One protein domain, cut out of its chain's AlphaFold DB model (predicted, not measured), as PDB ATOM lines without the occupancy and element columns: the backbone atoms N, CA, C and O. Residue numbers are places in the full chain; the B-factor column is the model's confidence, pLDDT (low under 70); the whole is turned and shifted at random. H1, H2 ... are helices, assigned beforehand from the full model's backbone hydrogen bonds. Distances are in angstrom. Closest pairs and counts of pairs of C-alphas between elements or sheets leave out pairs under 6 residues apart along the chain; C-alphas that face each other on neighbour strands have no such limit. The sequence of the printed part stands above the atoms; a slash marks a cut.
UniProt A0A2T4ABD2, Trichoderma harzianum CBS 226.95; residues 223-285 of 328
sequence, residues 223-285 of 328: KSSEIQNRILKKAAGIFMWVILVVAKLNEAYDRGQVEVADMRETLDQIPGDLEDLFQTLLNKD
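Overview. This is residues 223 to 285 of the 328 residues of a protein of Trichoderma harzianum CBS 226.95 (UniProt A0A2T4ABD2). H1 and H3 stand side by side and run the same way, while the longer H2 runs back slantwise over this pair, from beside H1 to beside H3. H4 reaches across the end of this three-helix group where H2 begins, and makes a corner with the first residues of H2. The printed part has 63 residues, with four named helices in the order H1, H2, H3, H4 and no named strand; its class is all helix. It is compact, with a radius of gyration of the C-alphas of 11.3 A, and spans 28 by 28 by 16 A.

Arrangement. H1, residues 225 to 234, is followed by H2, residues 239 to 254, and the two form a helical hairpin. They only just touch, with 3 pairs of C-alphas within 8 A, and H2 does so with residues 242 to 245 alone; the closest C-alphas, those of Ile 231 and Val 242, are 7.0 A apart. They run opposite ways at a tilt of 37 degrees, only just steep. H3, residues 260 to 269, touches H1 at a shallow tilt of 10 degrees, the same way; the closest C-alphas are those of Ile 227 and Arg 264, at 6.8 A. H2 and H3 only just touch, with 3 pairs of C-alphas within 8 A, and H2 does so with residues 249 to 252 alone. Their closest C-alphas, those of Leu 249 and Met 263, are 6.7 A apart, and they run opposite ways at a steep tilt of 47 degrees. H4, residues 274 to 283, and H2 only just touch, and only at their ends, with 3 pairs of C-alphas within 8 A; the C-alphas of Trp 241 and Leu 274 are the closest, 5.9 A apart. H2 is the hub, touching three other helices, whereas H4 is apart from both H1 and H3. In H1, H2, H3 and H4 every O i to N i+4 pair is within hydrogen-bond range.

Along the chain. H1 measures 14.1 A from its first to its last C-alpha and begins at C-alpha 225, (8.775, 45.920, -35.828). H2 measures 22.6 A and begins at C-alpha 239, (12.700, 51.674, -53.091). H3 measures 14.6 A. H4 measures 14.1 A and ends at C-alpha 283, (32.553, 42.262, -54.835).

Size, cuts and confidence. The two C-alphas farthest apart are those of Ser 225 and Asp 285, at 32.0 A. The printed part has no cut, and the three links between the helices are tight. The mean pLDDT of the printed part is 91.6; residue 285 alone is under 70.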
ATOM      1  N   LYS A 223       8.739  39.316 -38.841       93.31
ATOM      2  CA  LYS A 223       7.637  40.232 -38.491       93.31
ATOM      3  C   LYS A 223       7.962  41.226 -37.373       93.31
ATOM      4  O   LYS A 223       7.114  42.058 -37.063       93.31
ATOM      5  N   SER A 224       9.180  41.203 -36.830       95.12
ATOM      6  CA  SER A 224       9.654  42.183 -35.845       95.12
ATOM      7  C   SER A 224       9.551  43.629 -36.349       95.12
ATOM      8  O   SER A 224      10.086  43.982 -37.404       95.12
ATOM      9  N   SER A 225       8.899  44.484 -35.558       95.69
ATOM     10  CA  SER A 225       8.775  45.920 -35.828       95.69
ATOM     11  C   SER A 225      10.126  46.641 -35.783       95.69
ATOM     12  O   SER A 225      10.322  47.593 -36.538       95.69
ATOM     13  N   GLU A 226      11.077  46.170 -34.967       95.81
ATOM     14  CA  GLU A 226      12.441  46.710 -34.909       95.81
ATOM     15  C   GLU A 226      13.114  46.612 -36.281       95.81
ATOM     16  O   GLU A 226      13.585  47.614 -36.823       95.81
ATOM     17  N   ILE A 227      13.102  45.415 -36.874       96.81
ATOM     18  CA  ILE A 227      13.738  45.143 -38.167       96.81
ATOM     19  C   ILE A 227      13.056  45.945 -39.277       96.81
ATOM     20  O   ILE A 227      13.733  46.602 -40.068       96.81
ATOM     21  N   GLN A 228      11.719  45.974 -39.301       97.12
ATOM     22  CA  GLN A 228      10.963  46.750 -40.293       97.12
ATOM     23  C   GLN A 228      11.290  48.249 -40.222       97.12
ATOM     24  O   GLN A 228      11.560  48.873 -41.252       97.12
ATOM     25  N   ASN A 229      11.329  48.822 -39.015       96.19
ATOM     26  CA  ASN A 229      11.659  50.233 -38.809       96.19
ATOM     27  C   ASN A 229      13.108  50.550 -39.187       96.19
ATOM     28  O   ASN A 229      13.380  51.606 -39.764       96.19
ATOM     29  N   ARG A 230      14.040  49.634 -38.905       95.94
ATOM     30  CA  ARG A 230      15.454  49.787 -39.260       95.94
ATOM     31  C   ARG A 230      15.654  49.796 -40.775       95.94
ATOM     32  O   ARG A 230      16.339  50.687 -41.274       95.94
ATOM     33  N   ILE A 231      14.998  48.886 -41.501       96.44
ATOM     34  CA  ILE A 231      14.980  48.877 -42.976       96.44
ATOM     35  C   ILE A 231      14.412  50.199 -43.494       96.44
ATOM     36  O   ILE A 231      15.056  50.864 -44.301       96.44
ATOM     37  N   LEU A 232      13.237  50.608 -43.003       95.44
ATOM     38  CA  LEU A 232      12.565  51.825 -43.460       95.44
ATOM     39  C   LEU A 232      13.432  53.076 -43.261       95.44
ATOM     40  O   LEU A 232      13.483  53.933 -44.140       95.44
ATOM     41  N   LYS A 233      14.118  53.181 -42.117       93.88
ATOM     42  CA  LYS A 233      15.018  54.301 -41.813       93.88
ATOM     43  C   LYS A 233      16.254  54.292 -42.713       93.88
ATOM     44  O   LYS A 233      16.633  55.338 -43.225       93.88
ATOM     45  N   LYS A 234      16.873  53.124 -42.899       94.56
ATOM     46  CA  LYS A 234      18.123  52.978 -43.657       94.56
ATOM     47  C   LYS A 234      17.927  53.131 -45.166       94.56
ATOM     48  O   LYS A 234      18.826  53.614 -45.835       94.56
ATOM     49  N   ALA A 235      16.739  52.806 -45.673       92.38
ATOM     50  CA  ALA A 235      16.404  52.918 -47.088       92.38
ATOM     51  C   ALA A 235      16.439  54.347 -47.647       92.38
ATOM     52  O   ALA A 235      16.544  54.501 -48.858       92.38
ATOM     53  N   ALA A 236      16.273  55.378 -46.805       91.44
ATOM     54  CA  ALA A 236      16.268  56.788 -47.217       91.44
ATOM     55  C   ALA A 236      15.380  57.086 -48.453       91.44
ATOM     56  O   ALA A 236      15.735  57.884 -49.318       91.44
ATOM     57  N   GLY A 237      14.233  56.401 -48.566       91.56
ATOM     58  CA  GLY A 237      13.297  56.541 -49.691       91.56
ATOM     59  C   GLY A 237      13.736  55.874 -51.006       91.56
ATOM     60  O   GLY A 237      13.077  56.036 -52.030       91.56
ATOM     61  N   ILE A 238      14.820  55.093 -51.015       93.69
ATOM     62  CA  ILE A 238      15.288  54.349 -52.188       93.69
ATOM     63  C   ILE A 238      14.597  52.982 -52.236       93.69
ATOM     64  O   ILE A 238      15.040  52.001 -51.641       93.69
ATOM     65  N   PHE A 239      13.503  52.896 -52.991       91.75
ATOM     66  CA  PHE A 239      12.700  51.674 -53.091       91.75
ATOM     67  C   PHE A 239      13.494  50.448 -53.590       91.75
ATOM     68  O   PHE A 239      13.311  49.342 -53.087       91.75
ATOM     69  N   MET A 240      14.419  50.628 -54.541       91.69
ATOM     70  CA  MET A 240      15.284  49.542 -55.034       91.69
ATOM     71  C   MET A 240      16.138  48.926 -53.918       91.69
ATOM     72  O   MET A 240      16.261  47.706 -53.843       91.69
ATOM     73  N   TRP A 241      16.675  49.757 -53.021       95.25
ATOM     74  CA  TRP A 241      17.439  49.290 -51.866       95.25
ATOM     75  C   TRP A 241      16.570  48.389 -50.980       95.25
ATOM     76  O   TRP A 241      16.981  47.293 -50.612       95.25
ATOM     77  N   VAL A 242      15.317  48.788 -50.734       94.94
ATOM     78  CA  VAL A 242      14.356  48.002 -49.940       94.94
ATOM     79  C   VAL A 242      14.099  46.634 -50.565       94.94
ATOM     80  O   VAL A 242      14.099  45.636 -49.848       94.94
ATOM     81  N   ILE A 243      13.901  46.564 -51.886       92.69
ATOM     82  CA  ILE A 243      13.681  45.291 -52.590       92.69
ATOM     83  C   ILE A 243      14.869  44.347 -52.368       92.69
ATOM     84  O   ILE A 243      14.667  43.194 -51.987       92.69
ATOM     85  N   LEU A 244      16.094  44.843 -52.572       92.88
ATOM     86  CA  LEU A 244      17.318  44.052 -52.436       92.88
ATOM     87  C   LEU A 244      17.528  43.571 -50.996       92.88
ATOM     88  O   LEU A 244      17.836  42.401 -50.767       92.88
ATOM     89  N   VAL A 245      17.318  44.451 -50.017       94.81
ATOM     90  CA  VAL A 245      17.524  44.131 -48.600       94.81
ATOM     91  C   VAL A 245      16.463  43.177 -48.071       94.81
ATOM     92  O   VAL A 245      16.809  42.211 -47.397       94.81
ATOM     93  N   VAL A 246      15.187  43.378 -48.410       95.38
ATOM     94  CA  VAL A 246      14.120  42.440 -48.025       95.38
ATOM     95  C   VAL A 246      14.372  41.059 -48.633       95.38
ATOM     96  O   VAL A 246      14.214  40.062 -47.933       95.38
ATOM     97  N   ALA A 247      14.809  40.981 -49.894       93.56
ATOM     98  CA  ALA A 247      15.167  39.707 -50.517       93.56
ATOM     99  C   ALA A 247      16.331  39.020 -49.781       93.56
ATOM    100  O   ALA A 247      16.219  37.845 -49.437       93.56
ATOM    101  N   LYS A 248      17.403  39.759 -49.468       92.12
ATOM    102  CA  LYS A 248      18.568  39.237 -48.737       92.12
ATOM    103  C   LYS A 248      18.212  38.747 -47.329       92.12
ATOM    104  O   LYS A 248      18.671  37.686 -46.919       92.12
ATOM    105  N   LEU A 249      17.381  39.487 -46.594       95.06
ATOM    106  CA  LEU A 249      16.925  39.072 -45.264       95.06
ATOM    107  C   LEU A 249      15.991  37.863 -45.327       95.06
ATOM    108  O   LEU A 249      16.084  36.978 -44.488       95.06
ATOM    109  N   ASN A 250      15.118  37.786 -46.331       96.19
ATOM    110  CA  ASN A 250      14.281  36.606 -46.527       96.19
ATOM    111  C   ASN A 250      15.120  35.362 -46.852       96.19
ATOM    112  O   ASN A 250      14.822  34.288 -46.346       96.19
ATOM    113  N   GLU A 251      16.182  35.510 -47.641       92.88
ATOM    114  CA  GLU A 251      17.118  34.425 -47.945       92.88
ATOM    115  C   GLU A 251      17.891  33.961 -46.693       92.88
ATOM    116  O   GLU A 251      18.076  32.766 -46.482       92.88
ATOM    117  N   ALA A 252      18.317  34.892 -45.832       91.75
ATOM    118  CA  ALA A 252      18.907  34.588 -44.525       91.75
ATOM    119  C   ALA A 252      17.922  33.844 -43.606       91.75
ATOM    120  O   ALA A 252      18.269  32.818 -43.022       91.75
ATOM    121  N   TYR A 253      16.674  34.317 -43.550       94.56
ATOM    122  CA  TYR A 253      15.597  33.680 -42.796       94.56
ATOM    123  C   TYR A 253      15.372  32.233 -43.256       94.56
ATOM    124  O   TYR A 253      15.275  31.327 -42.433       94.56
ATOM    125  N   ASP A 254      15.368  31.998 -44.571       94.12
ATOM    126  CA  ASP A 254      15.205  30.661 -45.160       94.12
ATOM    127  C   ASP A 254      16.386  29.724 -44.875       94.12
ATOM    128  O   ASP A 254      16.222  28.506 -44.877       94.12
ATOM    129  N   ARG A 255      17.566  30.279 -44.575       93.31
ATOM    130  CA  ARG A 255      18.742  29.536 -44.096       93.31
ATOM    131  C   ARG A 255      18.750  29.298 -42.582       93.31
ATOM    132  O   ARG A 255      19.729  28.766 -42.068       93.31
ATOM    133  N   GLY A 256      17.688  29.677 -41.870       91.81
ATOM    134  CA  GLY A 256      17.535  29.440 -40.432       91.81
ATOM    135  C   GLY A 256      17.995  30.586 -39.531       91.81
ATOM    136  O   GLY A 256      17.874  30.465 -38.316       91.81
ATOM    137  N   GLN A 257      18.462  31.709 -40.088       90.88
ATOM    138  CA  GLN A 257      18.766  32.922 -39.320       90.88
ATOM    139  C   GLN A 257      17.453  33.636 -38.980       90.88
ATOM    140  O   GLN A 257      17.091  34.612 -39.625       90.88
ATOM    141  N   VAL A 258      16.656  33.090 -38.063       90.19
ATOM    142  CA  VAL A 258      15.296  33.589 -37.795       90.19
ATOM    143  C   VAL A 258      15.250  34.638 -36.691       90.19
ATOM    144  O   VAL A 258      14.266  35.376 -36.616       90.19
ATOM    145  N   GLU A 259      16.286  34.742 -35.860       93.25
ATOM    146  CA  GLU A 259      16.271  35.613 -34.690       93.25
ATOM    147  C   GLU A 259      16.413  37.091 -35.065       93.25
ATOM    148  O   GLU A 259      17.019  37.479 -36.069       93.25
ATOM    149  N   VAL A 260      15.853  37.963 -34.221       93.25
ATOM    150  CA  VAL A 260      15.960  39.419 -34.411       93.25
ATOM    151  C   VAL A 260      17.426  39.866 -34.372       93.25
ATOM    152  O   VAL A 260      17.805  40.764 -35.125       93.25
ATOM    153  N   ALA A 261      18.253  39.219 -33.547       93.44
ATOM    154  CA  ALA A 261      19.685  39.493 -33.456       93.44
ATOM    155  C   ALA A 261      20.419  39.203 -34.780       93.44
ATOM    156  O   ALA A 261      21.147  40.072 -35.260       93.44
ATOM    157  N   ASP A 262      20.149  38.063 -35.425       91.62
ATOM    158  CA  ASP A 262      20.773  37.694 -36.707       91.62
ATOM    159  C   ASP A 262      20.399  38.686 -37.820       91.62
ATOM    160  O   ASP A 262      21.224  39.136 -38.623       91.62
ATOM    161  N   MET A 263      19.119  39.069 -37.851       92.69
ATOM    162  CA  MET A 263      18.578  40.038 -38.807       92.69
ATOM    163  C   MET A 263      19.192  41.419 -38.604       92.69
ATOM    164  O   MET A 263      19.470  42.137 -39.569       92.69
ATOM    165  N   ARG A 264      19.410  41.793 -37.343       94.19
ATOM    166  CA  ARG A 264      20.054  43.043 -36.959       94.19
ATOM    167  C   ARG A 264      21.506  43.083 -37.419       94.19
ATOM    168  O   ARG A 264      21.892  44.060 -38.054       94.19
ATOM    169  N   GLU A 265      22.269  42.030 -37.149       92.00
ATOM    170  CA  GLU A 265      23.663  41.917 -37.580       92.00
ATOM    171  C   GLU A 265      23.775  41.982 -39.109       92.00
ATOM    172  O   GLU A 265      24.543  42.777 -39.655       92.00
ATOM    173  N   THR A 266      22.925  41.229 -39.811       90.44
ATOM    174  CA  THR A 266      22.872  41.250 -41.279       90.44
ATOM    175  C   THR A 266      22.568  42.651 -41.809       90.44
ATOM    176  O   THR A 266      23.191  43.107 -42.770       90.44
ATOM    177  N   LEU A 267      21.623  43.363 -41.186       92.75
ATOM    178  CA  LEU A 267      21.291  44.739 -41.553       92.75
ATOM    179  C   LEU A 267      22.433  45.719 -41.309       92.75
ATOM    180  O   LEU A 267      22.543  46.692 -42.055       92.75
ATOM    181  N   ASP A 268      23.260  45.497 -40.294       91.00
ATOM    182  CA  ASP A 268      24.377  46.381 -39.964       91.00
ATOM    183  C   ASP A 268      25.518  46.294 -40.965       91.00
ATOM    184  O   ASP A 268      26.101  47.320 -41.308       91.00
ATOM    185  N   GLN A 269      25.731  45.115 -41.542       89.19
ATOM    186  CA  GLN A 269      26.714  44.895 -42.603       89.19
ATOM    187  C   GLN A 269      26.272  45.437 -43.971       89.19
ATOM    188  O   GLN A 269      27.091  45.614 -44.869       89.19
ATOM    189  N   ILE A 270      24.974  45.671 -44.173       90.19
ATOM    190  CA  ILE A 270      24.446  46.195 -45.438       90.19
ATOM    191  C   ILE A 270      24.702  47.708 -45.508       90.19
ATOM    192  O   ILE A 270      24.289  48.413 -44.595       90.19
ATOM    193  N   PRO A 271      25.306  48.265 -46.566       91.62
ATOM    194  CA  PRO A 271      25.447  49.717 -46.697       91.62
ATOM    195  C   PRO A 271      24.097  50.439 -46.799       91.62
ATOM    196  O   PRO A 271      23.116  49.875 -47.278       91.62
ATOM    197  N   GLY A 272      24.026  51.687 -46.326       87.25
ATOM    198  CA  GLY A 272      22.817  52.514 -46.463       87.25
ATOM    199  C   GLY A 272      22.646  53.121 -47.858       87.25
ATOM    200  O   GLY A 272      21.521  53.375 -48.277       87.25
ATOM    201  N   ASP A 273      23.748  53.321 -48.581       89.12
ATOM    202  CA  ASP A 273      23.742  53.836 -49.945       89.12
ATOM    203  C   ASP A 273      23.537  52.710 -50.977       89.12
ATOM    204  O   ASP A 273      23.966  51.567 -50.782       89.12
ATOM    205  N   LEU A 274      22.835  53.017 -52.074       89.50
ATOM    206  CA  LEU A 274      22.526  52.037 -53.117       89.50
ATOM    207  C   LEU A 274      23.765  51.651 -53.940       89.50
ATOM    208  O   LEU A 274      23.876  50.492 -54.338       89.50
ATOM    209  N   GLU A 275      24.676  52.589 -54.189       88.62
ATOM    210  CA  GLU A 275      25.922  52.335 -54.911       88.62
ATOM    211  C   GLU A 275      26.828  51.417 -54.090       88.62
ATOM    212  O   GLU A 275      27.268  50.382 -54.588       88.62
ATOM    213  N   ASP A 276      27.010  51.714 -52.802       90.19
ATOM    214  CA  ASP A 276      27.793  50.870 -51.892       90.19
ATOM    215  C   ASP A 276      27.183  49.464 -51.749       90.19
ATOM    216  O   ASP A 276      27.896  48.453 -51.681       90.19
ATOM    217  N   LEU A 277      25.846  49.367 -51.740       90.00
ATOM    218  CA  LEU A 277      25.151  48.082 -51.766       90.00
ATOM    219  C   LEU A 277      25.478  47.307 -53.050       90.00
ATOM    220  O   LEU A 277      25.803  46.120 -52.969       90.00
ATOM    221  N   PHE A 278      25.438  47.950 -54.220       88.25
ATOM    222  CA  PHE A 278      25.841  47.303 -55.470       88.25
ATOM    223  C   PHE A 278      27.309  46.884 -55.447       88.25
ATOM    224  O   PHE A 278      27.601  45.753 -55.823       88.25
ATOM    225  N   GLN A 279      28.220  47.720 -54.950       87.31
ATOM    226  CA  GLN A 279      29.631  47.353 -54.808       87.31
ATOM    227  C   GLN A 279      29.805  46.121 -53.917       87.31
ATOM    228  O   GLN A 279      30.538  45.203 -54.273       87.31
ATOM    229  N   THR A 280      29.084  46.050 -52.797       86.62
ATOM    230  CA  THR A 280      29.100  44.883 -51.903       86.62
ATOM    231  C   THR A 280      28.610  43.623 -52.619       86.62
ATOM    232  O   THR A 280      29.220  42.562 -52.495       86.62
ATOM    233  N   LEU A 281      27.528  43.731 -53.399       83.94
ATOM    234  CA  LEU A 281      26.982  42.614 -54.175       83.94
ATOM    235  C   LEU A 281      27.939  42.161 -55.288       83.94
ATOM    236  O   LEU A 281      28.123  40.964 -55.471       83.94
ATOM    237  N   LEU A 282      28.571  43.102 -55.992       84.25
ATOM    238  CA  LEU A 282      29.502  42.827 -57.090       84.25
ATOM    239  C   LEU A 282      30.864  42.313 -56.607       84.25
ATOM    240  O   LEU A 282      31.559  41.599 -57.332       84.25
ATOM    241  N   ASN A 283      31.272  42.678 -55.391       84.00
ATOM    242  CA  ASN A 283      32.553  42.262 -54.835       84.00
ATOM    243  C   ASN A 283      32.500  40.919 -54.117       84.00
ATOM    244  O   ASN A 283      33.563  40.313 -53.964       84.00
ATOM    245  N   LYS A 284      31.305  40.448 -53.740       78.88
ATOM    246  CA  LYS A 284      31.103  39.151 -53.098       78.88
ATOM    247  C   LYS A 284      31.755  38.044 -53.930       78.88
ATOM    248  O   LYS A 284      31.479  37.906 -55.120       78.88
ATOM    249  N   ASP A 285      32.642  37.284 -53.298       69.06
ATOM    250  CA  ASP A 285      33.304  36.144 -53.920       69.06
ATOM    251  C   ASP A 285      32.615  34.857 -53.464       69.06
ATOM    252  O   ASP A 285      32.869  34.338 -52.380       69.06
TER     253      ASP A 285